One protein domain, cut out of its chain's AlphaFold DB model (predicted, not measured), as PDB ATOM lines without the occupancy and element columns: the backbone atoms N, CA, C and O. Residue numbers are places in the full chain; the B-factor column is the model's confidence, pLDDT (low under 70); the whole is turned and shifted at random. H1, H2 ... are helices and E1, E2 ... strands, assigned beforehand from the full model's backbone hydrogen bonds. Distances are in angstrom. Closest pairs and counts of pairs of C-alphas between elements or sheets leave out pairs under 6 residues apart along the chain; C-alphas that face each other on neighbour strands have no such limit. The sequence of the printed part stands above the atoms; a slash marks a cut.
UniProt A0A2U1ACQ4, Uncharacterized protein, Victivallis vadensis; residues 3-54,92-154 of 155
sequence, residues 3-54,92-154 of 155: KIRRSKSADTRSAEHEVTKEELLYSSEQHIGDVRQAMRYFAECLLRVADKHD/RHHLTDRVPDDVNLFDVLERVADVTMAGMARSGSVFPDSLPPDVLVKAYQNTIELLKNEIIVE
ATOM      1  N   LYS A   3     -36.086 -79.937  70.720       95.94
ATOM      2  CA  LYS A   3     -35.802 -80.073  69.291       95.94
ATOM      3  C   LYS A   3     -36.835 -80.996  68.669       95.94
ATOM      4  O   LYS A   3     -36.983 -82.131  69.122       95.94
ATOM      5  N   ILE A   4     -37.522 -80.503  67.647       95.31
ATOM      6  CA  ILE A   4     -38.467 -81.280  66.840       95.31
ATOM      7  C   ILE A   4     -38.063 -81.188  65.374       95.31
ATOM      8  O   ILE A   4     -37.362 -80.255  64.988       95.31
ATOM      9  N   ARG A   5     -38.514 -82.127  64.544       90.56
ATOM     10  CA  ARG A   5     -38.245 -82.091  63.098       90.56
ATOM     11  C   ARG A   5     -39.477 -81.672  62.319       90.56
ATOM     12  O   ARG A   5     -40.607 -81.912  62.745       90.56
ATOM     13  N   ARG A   6     -39.282 -81.072  61.148       89.25
ATOM     14  CA  ARG A   6     -40.399 -80.824  60.233       89.25
ATOM     15  C   ARG A   6     -40.973 -82.158  59.741       89.25
ATOM     16  O   ARG A   6     -40.237 -83.049  59.337       89.25
ATOM     17  N   SER A   7     -42.297 -82.284  59.733       84.50
ATOM     18  CA  SER A   7     -42.998 -83.372  59.046       84.50
ATOM     19  C   SER A   7     -44.017 -82.774  58.083       84.50
ATOM     20  O   SER A   7     -44.872 -81.993  58.495       84.50
ATOM     21  N   LYS A   8     -43.901 -83.109  56.792       80.81
ATOM     22  CA  LYS A   8     -44.872 -82.707  55.760       80.81
ATOM     23  C   LYS A   8     -45.889 -83.805  55.443       80.81
ATOM     24  O   LYS A   8     -46.964 -83.507  54.940       80.81
ATOM     25  N   SER A   9     -45.565 -85.058  55.755       80.31
ATOM     26  CA  SER A   9     -46.326 -86.246  55.358       80.31
ATOM     27  C   SER A   9     -47.340 -86.738  56.400       80.31
ATOM     28  O   SER A   9     -48.106 -87.640  56.088       80.31
ATOM     29  N   ALA A  10     -47.393 -86.162  57.609       78.75
ATOM     30  CA  ALA A  10     -48.333 -86.575  58.666       78.75
ATOM     31  C   ALA A  10     -49.746 -85.964  58.581       78.75
ATOM     32  O   ALA A  10     -50.631 -86.397  59.317       78.75
ATOM     33  N   ASP A  11     -49.968 -84.947  57.746       81.75
ATOM     34  CA  ASP A  11     -51.237 -84.216  57.682       81.75
ATOM     35  C   ASP A  11     -51.657 -84.001  56.224       81.75
ATOM     36  O   ASP A  11     -50.872 -83.553  55.388       81.75
ATOM     37  N   THR A  12     -52.916 -84.306  55.907       80.19
ATOM     38  CA  THR A  12     -53.453 -84.193  54.540       80.19
ATOM     39  C   THR A  12     -53.501 -82.754  54.026       80.19
ATOM     40  O   THR A  12     -53.594 -82.544  52.821       80.19
ATOM     41  N   ARG A  13     -53.420 -81.756  54.911       84.44
ATOM     42  CA  ARG A  13     -53.351 -80.330  54.564       84.44
ATOM     43  C   ARG A  13     -51.929 -79.880  54.226       84.44
ATOM     44  O   ARG A  13     -51.779 -78.819  53.630       84.44
ATOM     45  N   SER A  14     -50.908 -80.643  54.624       84.12
ATOM     46  CA  SER A  14     -49.493 -80.327  54.378       84.12
ATOM     47  C   SER A  14     -48.791 -81.294  53.425       84.12
ATOM     48  O   SER A  14     -47.684 -80.990  52.987       84.12
ATOM     49  N   ALA A  15     -49.392 -82.448  53.132       84.75
ATOM     50  CA  ALA A  15     -48.817 -83.438  52.232       84.75
ATOM     51  C   ALA A  15     -48.719 -82.887  50.800       84.75
ATOM     52  O   ALA A  15     -49.711 -82.470  50.208       84.75
ATOM     53  N   GLU A  16     -47.508 -82.898  50.244       87.62
ATOM     54  CA  GLU A  16     -47.217 -82.397  48.891       87.62
ATOM     55  C   GLU A  16     -47.336 -83.504  47.821       87.62
ATOM     56  O   GLU A  16     -47.286 -83.215  46.625       87.62
ATOM     57  N   HIS A  17     -47.514 -84.764  48.236       90.69
ATOM     58  CA  HIS A  17     -47.591 -85.948  47.373       90.69
ATOM     59  C   HIS A  17     -48.449 -87.067  47.986       90.69
ATOM     60  O   HIS A  17     -48.903 -86.970  49.126       90.69
ATOM     61  N   GLU A  18     -48.674 -88.143  47.220       93.25
ATOM     62  CA  GLU A  18     -49.304 -89.370  47.722       93.25
ATOM     63  C   GLU A  18     -48.359 -90.068  48.708       93.25
ATOM     64  O   GLU A  18     -47.350 -90.654  48.322       93.25
ATOM     65  N   VAL A  19     -48.681 -89.952  49.994       93.62
ATOM     66  CA  VAL A  19     -47.838 -90.438  51.085       93.62
ATOM     67  C   VAL A  19     -47.967 -91.954  51.225       93.62
ATOM     68  O   VAL A  19     -49.069 -92.498  51.316       93.62
ATOM     69  N   THR A  20     -46.832 -92.641  51.299       94.50
ATOM     70  CA  THR A  20     -46.779 -94.081  51.572       94.50
ATOM     71  C   THR A  20     -47.131 -94.397  53.029       94.50
ATOM     72  O   THR A  20     -47.028 -93.561  53.932       94.50
ATOM     73  N   LYS A  21     -47.509 -95.650  53.304       94.75
ATOM     74  CA  LYS A  21     -47.775 -96.106  54.676       94.75
ATOM     75  C   LYS A  21     -46.540 -95.949  55.572       94.75
ATOM     76  O   LYS A  21     -46.672 -95.612  56.745       94.75
ATOM     77  N   GLU A  22     -45.355 -96.195  55.027       94.75
ATOM     78  CA  GLU A  22     -44.078 -96.116  55.728       94.75
ATOM     79  C   GLU A  22     -43.732 -94.666  56.102       94.75
ATOM     80  O   GLU A  22     -43.338 -94.408  57.240       94.75
ATOM     81  N   GLU A  23     -43.953 -93.705  55.197       92.81
ATOM     82  CA  GLU A  23     -43.777 -92.270  55.480       92.81
ATOM     83  C   GLU A  23     -44.760 -91.760  56.545       92.81
ATOM     84  O   GLU A  23     -44.375 -90.969  57.418       92.81
ATOM     85  N   LEU A  24     -46.016 -92.225  56.501       93.31
ATOM     86  CA  LEU A  24     -47.024 -91.926  57.522       93.31
ATOM     87  C   LEU A  24     -46.626 -92.490  58.884       93.31
ATOM     88  O   LEU A  24     -46.734 -91.785  59.890       93.31
ATOM     89  N   LEU A  25     -46.161 -93.742  58.928       93.75
ATOM     90  CA  LEU A  25     -45.720 -94.385  60.163       93.75
ATOM     91  C   LEU A  25     -44.545 -93.623  60.777       93.75
ATOM     92  O   LEU A  25     -44.635 -93.218  61.934       93.75
ATOM     93  N   TYR A  26     -43.503 -93.353  59.987       93.19
ATOM     94  CA  TYR A  26     -42.335 -92.595  60.433       93.19
ATOM     95  C   TYR A  26     -42.728 -91.236  61.024       93.19
ATOM     96  O   TYR A  26     -42.339 -90.885  62.138       93.19
ATOM     97  N   SER A  27     -43.557 -90.481  60.301       92.81
ATOM     98  CA  SER A  27     -43.970 -89.148  60.737       92.81
ATOM     99  C   SER A  27     -44.867 -89.177  61.973       92.81
ATOM    100  O   SER A  27     -44.790 -88.290  62.823       92.81
ATOM    101  N   SER A  28     -45.698 -90.213  62.106       92.62
ATOM    102  CA  SER A  28     -46.537 -90.418  63.289       92.62
ATOM    103  C   SER A  28     -45.691 -90.739  64.519       92.62
ATOM    104  O   SER A  28     -45.900 -90.159  65.584       92.62
ATOM    105  N   GLU A  29     -44.705 -91.628  64.384       94.94
ATOM    106  CA  GLU A  29     -43.767 -91.964  65.460       94.94
ATOM    107  C   GLU A  29     -42.947 -90.745  65.895       94.94
ATOM    108  O   GLU A  29     -42.782 -90.512  67.097       94.94
ATOM    109  N   GLN A  30     -42.505 -89.929  64.933       94.56
ATOM    110  CA  GLN A  30     -41.840 -88.657  65.197       94.56
ATOM    111  C   GLN A  30     -42.740 -87.712  66.006       94.56
ATOM    112  O   GLN A  30     -42.342 -87.280  67.087       94.56
ATOM    113  N   HIS A  31     -43.968 -87.444  65.546       94.38
ATOM    114  CA  HIS A  31     -44.900 -86.555  66.246       94.38
ATOM    115  C   HIS A  31     -45.194 -87.034  67.676       94.38
ATOM    116  O   HIS A  31     -45.194 -86.243  68.619       94.38
ATOM    117  N   ILE A  32     -45.385 -88.343  67.863       95.81
ATOM    118  CA  ILE A  32     -45.556 -88.944  69.191       95.81
ATOM    119  C   ILE A  32     -44.325 -88.676  70.068       95.81
ATOM    120  O   ILE A  32     -44.466 -88.360  71.253       95.81
ATOM    121  N   GLY A  33     -43.119 -88.808  69.513       96.56
ATOM    122  CA  GLY A  33     -41.870 -88.462  70.187       96.56
ATOM    123  C   GLY A  33     -41.824 -86.994  70.618       96.56
ATOM    124  O   GLY A  33     -41.551 -86.712  71.785       96.56
ATOM    125  N   ASP A  34     -42.155 -86.077  69.715       96.69
ATOM    126  CA  ASP A  34     -42.158 -84.628  69.952       96.69
ATOM    127  C   ASP A  34     -43.161 -84.226  71.044       96.69
ATOM    128  O   ASP A  34     -42.816 -83.514  71.991       96.69
ATOM    129  N   VAL A  35     -44.381 -84.772  70.998       96.75
ATOM    130  CA  VAL A  35     -45.394 -84.553  72.042       96.75
ATOM    131  C   VAL A  35     -44.929 -85.113  73.386       96.75
ATOM    132  O   VAL A  35     -45.076 -84.451  74.411       96.75
ATOM    133  N   ARG A  36     -44.315 -86.305  73.419       98.12
ATOM    134  CA  ARG A  36     -43.758 -86.868  74.665       98.12
ATOM    135  C   ARG A  36     -42.684 -85.965  75.269       98.12
ATOM    136  O   ARG A  36     -42.628 -85.846  76.492       98.12
ATOM    137  N   GLN A  37     -41.841 -85.341  74.446       97.69
ATOM    138  CA  GLN A  37     -40.848 -84.373  74.915       97.69
ATOM    139  C   GLN A  37     -41.518 -83.137  75.534       97.69
ATOM    140  O   GLN A  37     -41.178 -82.770  76.658       97.69
ATOM    141  N   ALA A  38     -42.521 -82.557  74.866       98.19
ATOM    142  CA  ALA A  38     -43.283 -81.422  75.393       98.19
ATOM    143  C   ALA A  38     -43.985 -81.746  76.724       98.19
ATOM    144  O   ALA A  38     -43.898 -80.978  77.681       98.19
ATOM    145  N   MET A  39     -44.613 -82.921  76.831       98.56
ATOM    146  CA  MET A  39     -45.276 -83.358  78.066       98.56
ATOM    147  C   MET A  39     -44.296 -83.533  79.234       98.56
ATOM    148  O   MET A  39     -44.634 -83.208  80.371       98.56
ATOM    149  N   ARG A  40     -43.070 -84.011  78.977       98.50
ATOM    150  CA  ARG A  40     -42.015 -84.090  80.004       98.50
ATOM    151  C   ARG A  40     -41.562 -82.706  80.457       98.50
ATOM    152  O   ARG A  40     -41.467 -82.473  81.656       98.50
ATOM    153  N   TYR A  41     -41.363 -81.782  79.521       98.44
ATOM    154  CA  TYR A  41     -41.044 -80.393  79.846       98.44
ATOM    155  C   TYR A  41     -42.127 -79.740  80.717       98.44
ATOM    156  O   TYR A  41     -41.816 -79.065  81.699       98.44
ATOM    157  N   PHE A  42     -43.405 -79.977  80.415       98.69
ATOM    158  CA  PHE A  42     -44.502 -79.500  81.257       98.69
ATOM    159  C   PHE A  42     -44.479 -80.102  82.662       98.69
ATOM    160  O   PHE A  42     -44.709 -79.375  83.626       98.69
ATOM    161  N   ALA A  43     -44.152 -81.390  82.805       98.62
ATOM    162  CA  ALA A  43     -43.977 -81.997  84.121       98.62
ATOM    163  C   ALA A  43     -42.857 -81.302  84.917       98.62
ATOM    164  O   ALA A  43     -43.055 -80.961  86.078       98.62
ATOM    165  N   GLU A  44     -41.717 -81.008  84.288       98.44
ATOM    166  CA  GLU A  44     -40.629 -80.257  84.929       98.44
ATOM    167  C   GLU A  44     -41.040 -78.828  85.315       98.44
ATOM    168  O   GLU A  44     -40.660 -78.346  86.381       98.44
ATOM    169  N   CYS A  45     -41.825 -78.141  84.478       98.44
ATOM    170  CA  CYS A  45     -42.379 -76.826  84.817       98.44
ATOM    171  C   CYS A  45     -43.276 -76.899  86.050       98.44
ATOM    172  O   CYS A  45     -43.137 -76.082  86.956       98.44
ATOM    173  N   LEU A  46     -44.163 -77.893  86.095       98.56
ATOM    174  CA  LEU A  46     -45.072 -78.086  87.215       98.56
ATOM    175  C   LEU A  46     -44.313 -78.392  88.511       98.56
ATOM    176  O   LEU A  46     -44.660 -77.839  89.550       98.56
ATOM    177  N   LEU A  47     -43.251 -79.204  88.453       98.62
ATOM    178  CA  LEU A  47     -42.381 -79.455  89.607       98.62
ATOM    179  C   LEU A  47     -41.726 -78.163  90.112       98.62
ATOM    180  O   LEU A  47     -41.767 -77.892  91.306       98.62
ATOM    181  N   ARG A  48     -41.213 -77.311  89.214       98.38
ATOM    182  CA  ARG A  48     -40.649 -76.004  89.605       98.38
ATOM    183  C   ARG A  48     -41.675 -75.083  90.266       98.38
ATOM    184  O   ARG A  48     -41.315 -74.334  91.169       98.38
ATOM    185  N   VAL A  49     -42.926 -75.103  89.806       98.31
ATOM    186  CA  VAL A  49     -44.016 -74.343  90.437       98.31
ATOM    187  C   VAL A  49     -44.326 -74.906  91.823       98.31
ATOM    188  O   VAL A  49     -44.402 -74.138  92.775       98.31
ATOM    189  N   ALA A  50     -44.415 -76.232  91.957       98.25
ATOM    190  CA  ALA A  50     -44.643 -76.891  93.240       98.25
ATOM    191  C   ALA A  50     -43.545 -76.562  94.267       98.25
ATOM    192  O   ALA A  50     -43.860 -76.199  95.397       98.25
ATOM    193  N   ASP A  51     -42.273 -76.613  93.864       97.88
ATOM    194  CA  ASP A  51     -41.130 -76.312  94.738       97.88
ATOM    195  C   ASP A  51     -41.087 -74.841  95.184       97.88
ATOM    196  O   ASP A  51     -40.493 -74.516  96.213       97.88
ATOM    197  N   LYS A  52     -41.691 -73.938  94.401       97.88
ATOM    198  CA  LYS A  52     -41.709 -72.497  94.672       97.88
ATOM    199  C   LYS A  52     -42.957 -72.039  95.433       97.88
ATOM    200  O   LYS A  52     -42.967 -70.910  95.915       97.88
ATOM    201  N   HIS A  53     -43.989 -72.870  95.546       98.44
ATOM    202  CA  HIS A  53     -45.247 -72.490  96.180       98.44
ATOM    203  C   HIS A  53     -45.026 -71.864  97.568       98.44
ATOM    204  O   HIS A  53     -44.306 -72.419  98.400       98.44
ATOM    205  N   ASP A  54     -45.658 -70.713  97.820       98.06
ATOM    206  CA  ASP A  54     -45.652 -70.029  99.121       98.06
ATOM    207  C   ASP A  54     -44.262 -69.587  99.633       98.06
ATOM    208  O   ASP A  54     -44.088 -69.287 100.822       98.06
ATOM    209  N   ARG A  92     -48.243 -66.664  92.436       97.62
ATOM    210  CA  ARG A  92     -49.026 -66.774  91.197       97.62
ATOM    211  C   ARG A  92     -50.375 -67.476  91.375       97.62
ATOM    212  O   ARG A  92     -51.276 -67.222  90.583       97.62
ATOM    213  N   HIS A  93     -50.573 -68.247  92.446       97.00
ATOM    214  CA  HIS A  93     -51.835 -68.951  92.727       97.00
ATOM    215  C   HIS A  93     -53.009 -68.044  93.174       97.00
ATOM    216  O   HIS A  93     -54.178 -68.447  93.095       97.00
ATOM    217  N   HIS A  94     -52.751 -66.788  93.571       96.25
ATOM    218  CA  HIS A  94     -53.773 -65.801  93.989       96.25
ATOM    219  C   HIS A  94     -54.545 -65.162  92.817       96.25
ATOM    220  O   HIS A  94     -54.763 -63.951  92.778       96.25
ATOM    221  N   LEU A  95     -54.998 -65.974  91.856       96.38
ATOM    222  CA  LEU A  95     -55.618 -65.518  90.600       96.38
ATOM    223  C   LEU A  95     -56.946 -64.753  90.761       96.38
ATOM    224  O   LEU A  95     -57.404 -64.122  89.815       96.38
ATOM    225  N   THR A  96     -57.568 -64.775  91.940       92.56
ATOM    226  CA  THR A  96     -58.740 -63.940  92.268       92.56
ATOM    227  C   THR A  96     -58.383 -62.537  92.732       92.56
ATOM    228  O   THR A  96     -59.212 -61.635  92.641       92.56
ATOM    229  N   ASP A  97     -57.171 -62.351  93.247       93.44
ATOM    230  CA  ASP A  97     -56.691 -61.070  93.756       93.44
ATOM    231  C   ASP A  97     -55.803 -60.378  92.703       93.44
ATOM    232  O   ASP A  97     -55.800 -59.151  92.602       93.44
ATOM    233  N   ARG A  98     -55.091 -61.155  91.870       94.50
ATOM    234  CA  ARG A  98     -54.281 -60.658  90.751       94.50
ATOM    235  C   ARG A  98     -54.101 -61.723  89.671       94.50
ATOM    236  O   ARG A  98     -53.615 -62.812  89.953       94.50
ATOM    237  N   VAL A  99     -54.362 -61.363  88.415       96.88
ATOM    238  CA  VAL A  99     -54.071 -62.211  87.248       96.88
ATOM    239  C   VAL A  99     -52.861 -61.642  86.496       96.88
ATOM    240  O   VAL A  99     -52.981 -60.562  85.915       96.88
ATOM    241  N   PRO A 100     -51.697 -62.322  86.491       96.38
ATOM    242  CA  PRO A 100     -50.546 -61.911  85.686       96.38
ATOM    243  C   PRO A 100     -50.857 -61.896  84.183       96.38
ATOM    244  O   PRO A 100     -51.678 -62.676  83.692       96.38
ATOM    245  N   ASP A 101     -50.168 -61.049  83.415       97.50
ATOM    246  CA  ASP A 101     -50.356 -61.018  81.958       97.50
ATOM    247  C   ASP A 101     -49.888 -62.290  81.254       97.50
ATOM    248  O   ASP A 101     -50.489 -62.713  80.268       97.50
ATOM    249  N   ASP A 102     -48.881 -62.938  81.824       97.75
ATOM    250  CA  ASP A 102     -48.327 -64.217  81.395       97.75
ATOM    251  C   ASP A 102     -48.907 -65.409  82.179       97.75
ATOM    252  O   ASP A 102     -48.272 -66.465  82.246       97.75
ATOM    253  N   VAL A 103     -50.086 -65.253  82.806       98.50
ATOM    254  CA  VAL A 103     -50.772 -66.356  83.505       98.50
ATOM    255  C   VAL A 103     -50.839 -67.575  82.595       98.50
ATOM    256  O   VAL A 103     -51.158 -67.437  81.419       98.50
ATOM    257  N   ASN A 104     -50.527 -68.756  83.108       98.75
ATOM    258  CA  ASN A 104     -50.482 -69.989  82.331       98.75
ATOM    259  C   ASN A 104     -51.120 -71.149  83.115       98.75
ATOM    260  O   ASN A 104     -51.498 -71.008  84.279       98.75
ATOM    261  N   LEU A 105     -51.288 -72.306  82.471       98.69
ATOM    262  CA  LEU A 105     -51.958 -73.456  83.088       98.69
ATOM    263  C   LEU A 105     -51.255 -73.990  84.345       98.69
ATOM    264  O   LEU A 105     -51.922 -74.611  85.170       98.69
ATOM    265  N   PHE A 106     -49.955 -73.744  84.540       98.75
ATOM    266  CA  PHE A 106     -49.276 -74.150  85.773       98.75
ATOM    267  C   PHE A 106     -49.738 -73.318  86.972       98.75
ATOM    268  O   PHE A 106     -49.951 -73.887  88.036       98.75
ATOM    269  N   ASP A 107     -49.992 -72.021  86.782       98.50
ATOM    270  CA  ASP A 107     -50.544 -71.144  87.828       98.50
ATOM    271  C   ASP A 107     -51.962 -71.579  88.225       98.50
ATOM    272  O   ASP A 107     -52.343 -71.563  89.395       98.50
ATOM    273  N   VAL A 108     -52.750 -72.012  87.235       98.31
ATOM    274  CA  VAL A 108     -54.097 -72.553  87.458       98.31
ATOM    275  C   VAL A 108     -54.027 -73.857  88.257       98.31
ATOM    276  O   VAL A 108     -54.788 -74.027  89.205       98.31
ATOM    277  N   LEU A 109     -53.113 -74.768  87.907       98.56
ATOM    278  CA  LEU A 109     -52.914 -76.015  88.651       98.56
ATOM    279  C   LEU A 109     -52.413 -75.759  90.079       98.56
ATOM    280  O   LEU A 109     -52.904 -76.403  91.005       98.56
ATOM    281  N   GLU A 110     -51.494 -74.805  90.269       98.50
ATOM    282  CA  GLU A 110     -51.035 -74.373  91.594       98.50
ATOM    283  C   GLU A 110     -52.205 -73.854  92.433       98.50
ATOM    284  O   GLU A 110     -52.392 -74.305  93.560       98.50
ATOM    285  N   ARG A 111     -53.055 -72.984  91.869       96.88
ATOM    286  CA  ARG A 111     -54.269 -72.505  92.544       96.88
ATOM    287  C   ARG A 111     -55.190 -73.648  92.939       96.88
ATOM    288  O   ARG A 111     -55.634 -73.685  94.081       96.88
ATOM    289  N   VAL A 112     -55.503 -74.553  92.009       97.12
ATOM    290  CA  VAL A 112     -56.379 -75.703  92.286       97.12
ATOM    291  C   VAL A 112     -55.825 -76.515  93.454       97.12
ATOM    292  O   VAL A 112     -56.589 -76.891  94.345       97.12
ATOM    293  N   ALA A 113     -54.512 -76.755  93.478       97.81
ATOM    294  CA  ALA A 113     -53.860 -77.436  94.585       97.81
ATOM    295  C   ALA A 113     -53.977 -76.631  95.890       97.81
ATOM    296  O   ALA A 113     -54.467 -77.179  96.876       97.81
ATOM    297  N   ASP A 114     -53.612 -75.348  95.893       97.31
ATOM    298  CA  ASP A 114     -53.640 -74.483  97.080       97.31
ATOM    299  C   ASP A 114     -55.037 -74.410  97.712       97.31
ATOM    300  O   ASP A 114     -55.217 -74.797  98.868       97.31
ATOM    301  N   VAL A 115     -56.062 -74.012  96.950       96.06
ATOM    302  CA  VAL A 115     -57.421 -73.841  97.496       96.06
ATOM    303  C   VAL A 115     -58.001 -75.160  98.004       96.06
ATOM    304  O   VAL A 115     -58.705 -75.182  99.018       96.06
ATOM    305  N   THR A 116     -57.671 -76.273  97.342       97.00
ATOM    306  CA  THR A 116     -58.112 -77.606  97.756       97.00
ATOM    307  C   THR A 116     -57.420 -78.025  99.045       97.00
ATOM    308  O   THR A 116     -58.096 -78.386 100.008       97.00
ATOM    309  N   MET A 117     -56.088 -77.951  99.100       97.69
ATOM    310  CA  MET A 117     -55.318 -78.336 100.284       97.69
ATOM    311  C   MET A 117     -55.666 -77.445 101.479       97.69
ATOM    312  O   MET A 117     -55.915 -77.955 102.570       97.69
ATOM    313  N   ALA A 118     -55.769 -76.130 101.273       95.81
ATOM    314  CA  ALA A 118     -56.130 -75.176 102.313       95.81
ATOM    315  C   ALA A 118     -57.557 -75.396 102.831       95.81
ATOM    316  O   ALA A 118     -57.764 -75.406 104.046       95.81
ATOM    317  N   GLY A 119     -58.537 -75.593 101.944       96.25
ATOM    318  CA  GLY A 119     -59.921 -75.867 102.338       96.25
ATOM    319  C   GLY A 119     -60.041 -77.178 103.113       96.25
ATOM    320  O   GLY A 119     -60.524 -77.204 104.249       96.25
ATOM    321  N   MET A 120     -59.507 -78.263 102.550       97.75
ATOM    322  CA  MET A 120     -59.544 -79.578 103.187       97.75
ATOM    323  C   MET A 120     -58.827 -79.584 104.543       97.75
ATOM    324  O   MET A 120     -59.362 -80.138 105.500       97.75
ATOM    325  N   ALA A 121     -57.670 -78.928 104.669       97.25
ATOM    326  CA  ALA A 121     -56.926 -78.876 105.928       97.25
ATOM    327  C   ALA A 121     -57.617 -78.035 107.016       97.25
ATOM    328  O   ALA A 121     -57.508 -78.359 108.196       97.25
ATOM    329  N   ARG A 122     -58.312 -76.950 106.647       95.62
ATOM    330  CA  ARG A 122     -58.932 -76.026 107.617       95.62
ATOM    331  C   ARG A 122     -60.331 -76.455 108.047       95.62
ATOM    332  O   ARG A 122     -60.674 -76.291 109.214       95.62
ATOM    333  N   SER A 123     -61.143 -76.952 107.116       95.62
ATOM    334  CA  SER A 123     -62.567 -77.232 107.352       95.62
ATOM    335  C   SER A 123     -63.033 -78.605 106.871       95.62
ATOM    336  O   SER A 123     -64.206 -78.930 107.042       95.62
ATOM    337  N   GLY A 124     -62.156 -79.417 106.271       96.31
ATOM    338  CA  GLY A 124     -62.542 -80.695 105.665       96.31
ATOM    339  C   GLY A 124     -63.368 -80.545 104.383       96.31
ATOM    340  O   GLY A 124     -63.962 -81.517 103.922       96.31
ATOM    341  N   SER A 125     -63.433 -79.338 103.817       96.00
ATOM    342  CA  SER A 125     -64.213 -79.021 102.622       96.00
ATOM    343  C   SER A 125     -63.547 -77.921 101.804       96.00
ATOM    344  O   SER A 125     -62.899 -77.027 102.344       96.00
ATOM    345  N   VAL A 126     -63.733 -77.963 100.486       94.06
ATOM    346  CA  VAL A 126     -63.305 -76.886  99.588       94.06
ATOM    347  C   VAL A 126     -64.437 -75.865  99.512       94.06
ATOM    348  O   VAL A 126     -65.561 -76.211  99.143       94.06
ATOM    349  N   PHE A 127     -64.165 -74.617  99.898       85.19
ATOM    350  CA  PHE A 127     -65.132 -73.532  99.727       85.19
ATOM    351  C   PHE A 127     -65.430 -73.324  98.236       85.19
ATOM    352  O   PHE A 127     -64.545 -73.571  97.417       85.19
ATOM    353  N   PRO A 128     -66.639 -72.862  97.865       86.19
ATOM    354  CA  PRO A 128     -66.949 -72.549  96.477       86.19
ATOM    355  C   PRO A 128     -65.922 -71.568  95.895       86.19
ATOM    356  O   PRO A 128     -65.891 -70.399  96.276       86.19
ATOM    357  N   ASP A 129     -65.076 -72.066  94.996       85.31
ATOM    358  CA  ASP A 129     -64.117 -71.270  94.236       85.31
ATOM    359  C   ASP A 129     -64.715 -70.917  92.872       85.31
ATOM    360  O   ASP A 129     -65.465 -71.700  92.283       85.31
ATOM    361  N   SER A 130     -64.392 -69.728  92.370       87.44
ATOM    362  CA  SER A 130     -64.802 -69.287  91.040       87.44
ATOM    363  C   SER A 130     -63.661 -68.526  90.392       87.44
ATOM    364  O   SER A 130     -63.343 -67.400  90.780       87.44
ATOM    365  N   LEU A 131     -63.046 -69.156  89.394       92.00
ATOM    366  CA  LEU A 131     -62.079 -68.513  88.521       92.00
ATOM    367  C   LEU A 131     -62.811 -67.998  87.270       92.00
ATOM    368  O   LEU A 131     -63.522 -68.783  86.633       92.00
ATOM    369  N   PRO A 132     -62.655 -66.717  86.892       92.94
ATOM    370  CA  PRO A 132     -63.263 -66.194  85.675       92.94
ATOM    371  C   PRO A 132     -62.856 -67.020  84.430       92.94
ATOM    372  O   PRO A 132     -61.672 -67.334  84.270       92.94
ATOM    373  N   PRO A 133     -63.798 -67.415  83.545       95.31
ATOM    374  CA  PRO A 133     -63.492 -68.297  82.410       95.31
ATOM    375  C   PRO A 133     -62.443 -67.742  81.436       95.31
ATOM    376  O   PRO A 133     -61.696 -68.499  80.820       95.31
ATOM    377  N   ASP A 134     -62.368 -66.421  81.307       96.69
ATOM    378  CA  ASP A 134     -61.367 -65.715  80.511       96.69
ATOM    379  C   ASP A 134     -59.940 -65.937  81.029       96.69
ATOM    380  O   ASP A 134     -59.014 -66.020  80.221       96.69
ATOM    381  N   VAL A 135     -59.751 -66.140  82.338       97.31
ATOM    382  CA  VAL A 135     -58.444 -66.504  82.910       97.31
ATOM    383  C   VAL A 135     -58.001 -67.881  82.424       97.31
ATOM    384  O   VAL A 135     -56.841 -68.038  82.053       97.31
ATOM    385  N   LEU A 136     -58.905 -68.865  82.345       97.19
ATOM    386  CA  LEU A 136     -58.579 -70.196  81.810       97.19
ATOM    387  C   LEU A 136     -58.217 -70.137  80.323       97.19
ATOM    388  O   LEU A 136     -57.260 -70.783  79.892       97.19
ATOM    389  N   VAL A 137     -58.949 -69.338  79.542       98.19
ATOM    390  CA  VAL A 137     -58.649 -69.131  78.118       98.19
ATOM    391  C   VAL A 137     -57.288 -68.456  77.948       98.19
ATOM    392  O   VAL A 137     -56.470 -68.938  77.164       98.19
ATOM    393  N   LYS A 138     -57.011 -67.388  78.707       98.44
ATOM    394  CA  LYS A 138     -55.718 -66.691  78.687       98.44
ATOM    395  C   LYS A 138     -54.582 -67.631  79.097       98.44
ATOM    396  O   LYS A 138     -53.587 -67.712  78.387       98.44
ATOM    397  N   ALA A 139     -54.772 -68.408  80.165       98.69
ATOM    398  CA  ALA A 139     -53.809 -69.393  80.644       98.69
ATOM    399  C   ALA A 139     -53.475 -70.452  79.586       98.69
ATOM    400  O   ALA A 139     -52.304 -70.752  79.363       98.69
ATOM    401  N   TYR A 140     -54.488 -70.976  78.895       98.69
ATOM    402  CA  TYR A 140     -54.299 -71.929  77.805       98.69
ATOM    403  C   TYR A 140     -53.483 -71.332  76.647       98.69
ATOM    404  O   TYR A 140     -52.504 -71.940  76.212       98.69
ATOM    405  N   GLN A 141     -53.842 -70.131  76.178       98.69
ATOM    406  CA  GLN A 141     -53.125 -69.463  75.084       98.69
ATOM    407  C   GLN A 141     -51.676 -69.134  75.466       98.69
ATOM    408  O   GLN A 141     -50.748 -69.414  74.710       98.69
ATOM    409  N   ASN A 142     -51.458 -68.626  76.675       98.81
ATOM    410  CA  ASN A 142     -50.121 -68.333  77.176       98.81
ATOM    411  C   ASN A 142     -49.271 -69.601  77.353       98.81
ATOM    412  O   ASN A 142     -48.072 -69.561  77.090       98.81
ATOM    413  N   THR A 143     -49.854 -70.744  77.737       98.81
ATOM    414  CA  THR A 143     -49.127 -72.027  77.770       98.81
ATOM    415  C   THR A 143     -48.698 -72.485  76.373       98.81
ATOM    416  O   THR A 143     -47.613 -73.051  76.236       98.81
ATOM    417  N   ILE A 144     -49.495 -72.217  75.329       98.69
ATOM    418  CA  ILE A 144     -49.089 -72.471  73.937       98.69
ATOM    419  C   ILE A 144     -47.879 -71.608  73.572       98.69
ATOM    420  O   ILE A 144     -46.891 -72.138  73.071       98.69
ATOM    421  N   GLU A 145     -47.929 -70.301  73.843       98.50
ATOM    422  CA  GLU A 145     -46.809 -69.397  73.544       98.50
ATOM    423  C   GLU A 145     -45.550 -69.744  74.351       98.50
ATOM    424  O   GLU A 145     -44.449 -69.749  73.800       98.50
ATOM    425  N   LEU A 146     -45.705 -70.131  75.621       98.31
ATOM    426  CA  LEU A 146     -44.617 -70.642  76.455       98.31
ATOM    427  C   LEU A 146     -43.954 -71.864  75.808       98.31
ATOM    428  O   LEU A 146     -42.738 -71.875  75.643       98.31
ATOM    429  N   LEU A 147     -44.734 -72.871  75.392       98.44
ATOM    430  CA  LEU A 147     -44.177 -74.065  74.751       98.44
ATOM    431  C   LEU A 147     -43.536 -73.740  73.395       98.44
ATOM    432  O   LEU A 147     -42.472 -74.269  73.083       98.44
ATOM    433  N   LYS A 148     -44.148 -72.864  72.592       97.88
ATOM    434  CA  LYS A 148     -43.584 -72.428  71.305       97.88
ATOM    435  C   LYS A 148     -42.205 -71.798  71.477       97.88
ATOM    436  O   LYS A 148     -41.310 -72.116  70.701       97.88
ATOM    437  N   ASN A 149     -42.021 -70.964  72.500       97.44
ATOM    438  CA  ASN A 149     -40.735 -70.328  72.800       97.44
ATOM    439  C   ASN A 149     -39.647 -71.326  73.222       97.44
ATOM    440  O   ASN A 149     -38.463 -70.996  73.195       97.44
ATOM    441  N   GLU A 150     -40.033 -72.548  73.581       97.31
ATOM    442  CA  GLU A 150     -39.110 -73.626  73.913       97.31
ATOM    443  C   GLU A 150     -38.796 -74.535  72.734       97.31
ATOM    444  O   GLU A 150     -37.930 -75.390  72.873       97.31
ATOM    445  N   ILE A 151     -39.474 -74.407  71.595       97.56
ATOM    446  CA  ILE A 151     -39.316 -75.324  70.467       97.56
ATOM    447  C   ILE A 151     -38.358 -74.745  69.426       97.56
ATOM    448  O   ILE A 151     -38.512 -73.619  68.958       97.56
ATOM    449  N   ILE A 152     -37.414 -75.575  68.983       96.88
ATOM    450  CA  ILE A 152     -36.650 -75.376  67.751       96.88
ATOM    451  C   ILE A 152     -37.111 -76.431  66.751       96.88
ATOM    452  O   ILE A 152     -37.081 -77.626  67.053       96.88
ATOM    453  N   VAL A 153     -37.509 -75.989  65.559       95.31
ATOM    454  CA  VAL A 153     -37.804 -76.885  64.437       95.31
ATOM    455  C   VAL A 153     -36.542 -77.038  63.598       95.31
ATOM    456  O   VAL A 153     -36.058 -76.066  63.022       95.31
ATOM    457  N   GLU A 154     -36.014 -78.253  63.554       91.88
ATOM    458  CA  GLU A 154     -34.913 -78.657  62.685       91.88
ATOM    459  C   GLU A 154     -35.475 -79.177  61.347       91.88
ATOM    460  O   GLU A 154     -36.595 -79.709  61.291       91.88
TER     461      GLU A 154
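Overview. This is residues 3 to 54 and 92 to 154 of the 155 residues of an uncharacterized protein of Victivallis vadensis (UniProt A0A2U1ACQ4). One long helix, H1, runs along much of a rod-like, loose model; H2 starts near its last part and runs on past its end, and H3 leads back to a small sheet of two strands, E1 and E2, near residues 27 to 38 of H1. The printed part has 115 residues, in the order E1, H1, H2, H3, E2, and its class is mostly helix. The sheet, E1 beside E2, is parallel. The radius of gyration of the C-alphas is 19.3 A and the spans are 61 by 23 by 23 A.

Along the chain. E1, residues 3 to 5, begins at C-alpha 3 (-35.802, -80.073, 69.291). H1, residues 21 to 52, is 46.8 A long, from C-alpha 21 at (-47.775, -96.106, 54.676). H2, residues 105 to 123, measures 26.7 A, and H3, residues 133 to 149, 24.8 A. E2, residues 151 to 154, ends at C-alpha 154 (-34.913, -78.657, 62.685).

Arrangement. In the parallel pair E1 and E2, at 44 degrees, N 4 and O 152 are 3.0 A apart and N 154 and O 4 2.8 A, within hydrogen-bond range. The closest C-alphas of E1 and H1, Ile 4 and Asp 34, are 5.9 A apart. H1, with residues 45 to 50 alone, touches residues 106 to 110 of H2 at a steep tilt of 46 degrees, the same way; the closest C-alphas, Leu 46 and Phe 106, are 5.9 A apart. H2, with residues 105 to 108 alone, touches residues 136 to 143 of H3 at a steep tilt of 48 degrees, opposite ways; the closest C-alphas, Leu 105 and Ala 139, are 5.1 A apart. H1 and H3 are close but not clearly touching, the closest C-alphas, Ala 38 and Leu 147, being 7.4 A apart. H1 and E2 are apart. In H1, H2 and H3 every O i to N i+4 pair is within hydrogen-bond range.

Size, cuts and confidence. The C-alphas farthest apart, His 17 and Ser 123, are 62.4 A apart. Residues 55 to 91 are not printed; C-alphas 54 and 92 are 9.2 A apart across the cut. The link E1 to H1 is long. The mean pLDDT of the printed part is 95.0, and no printed residue is under 70.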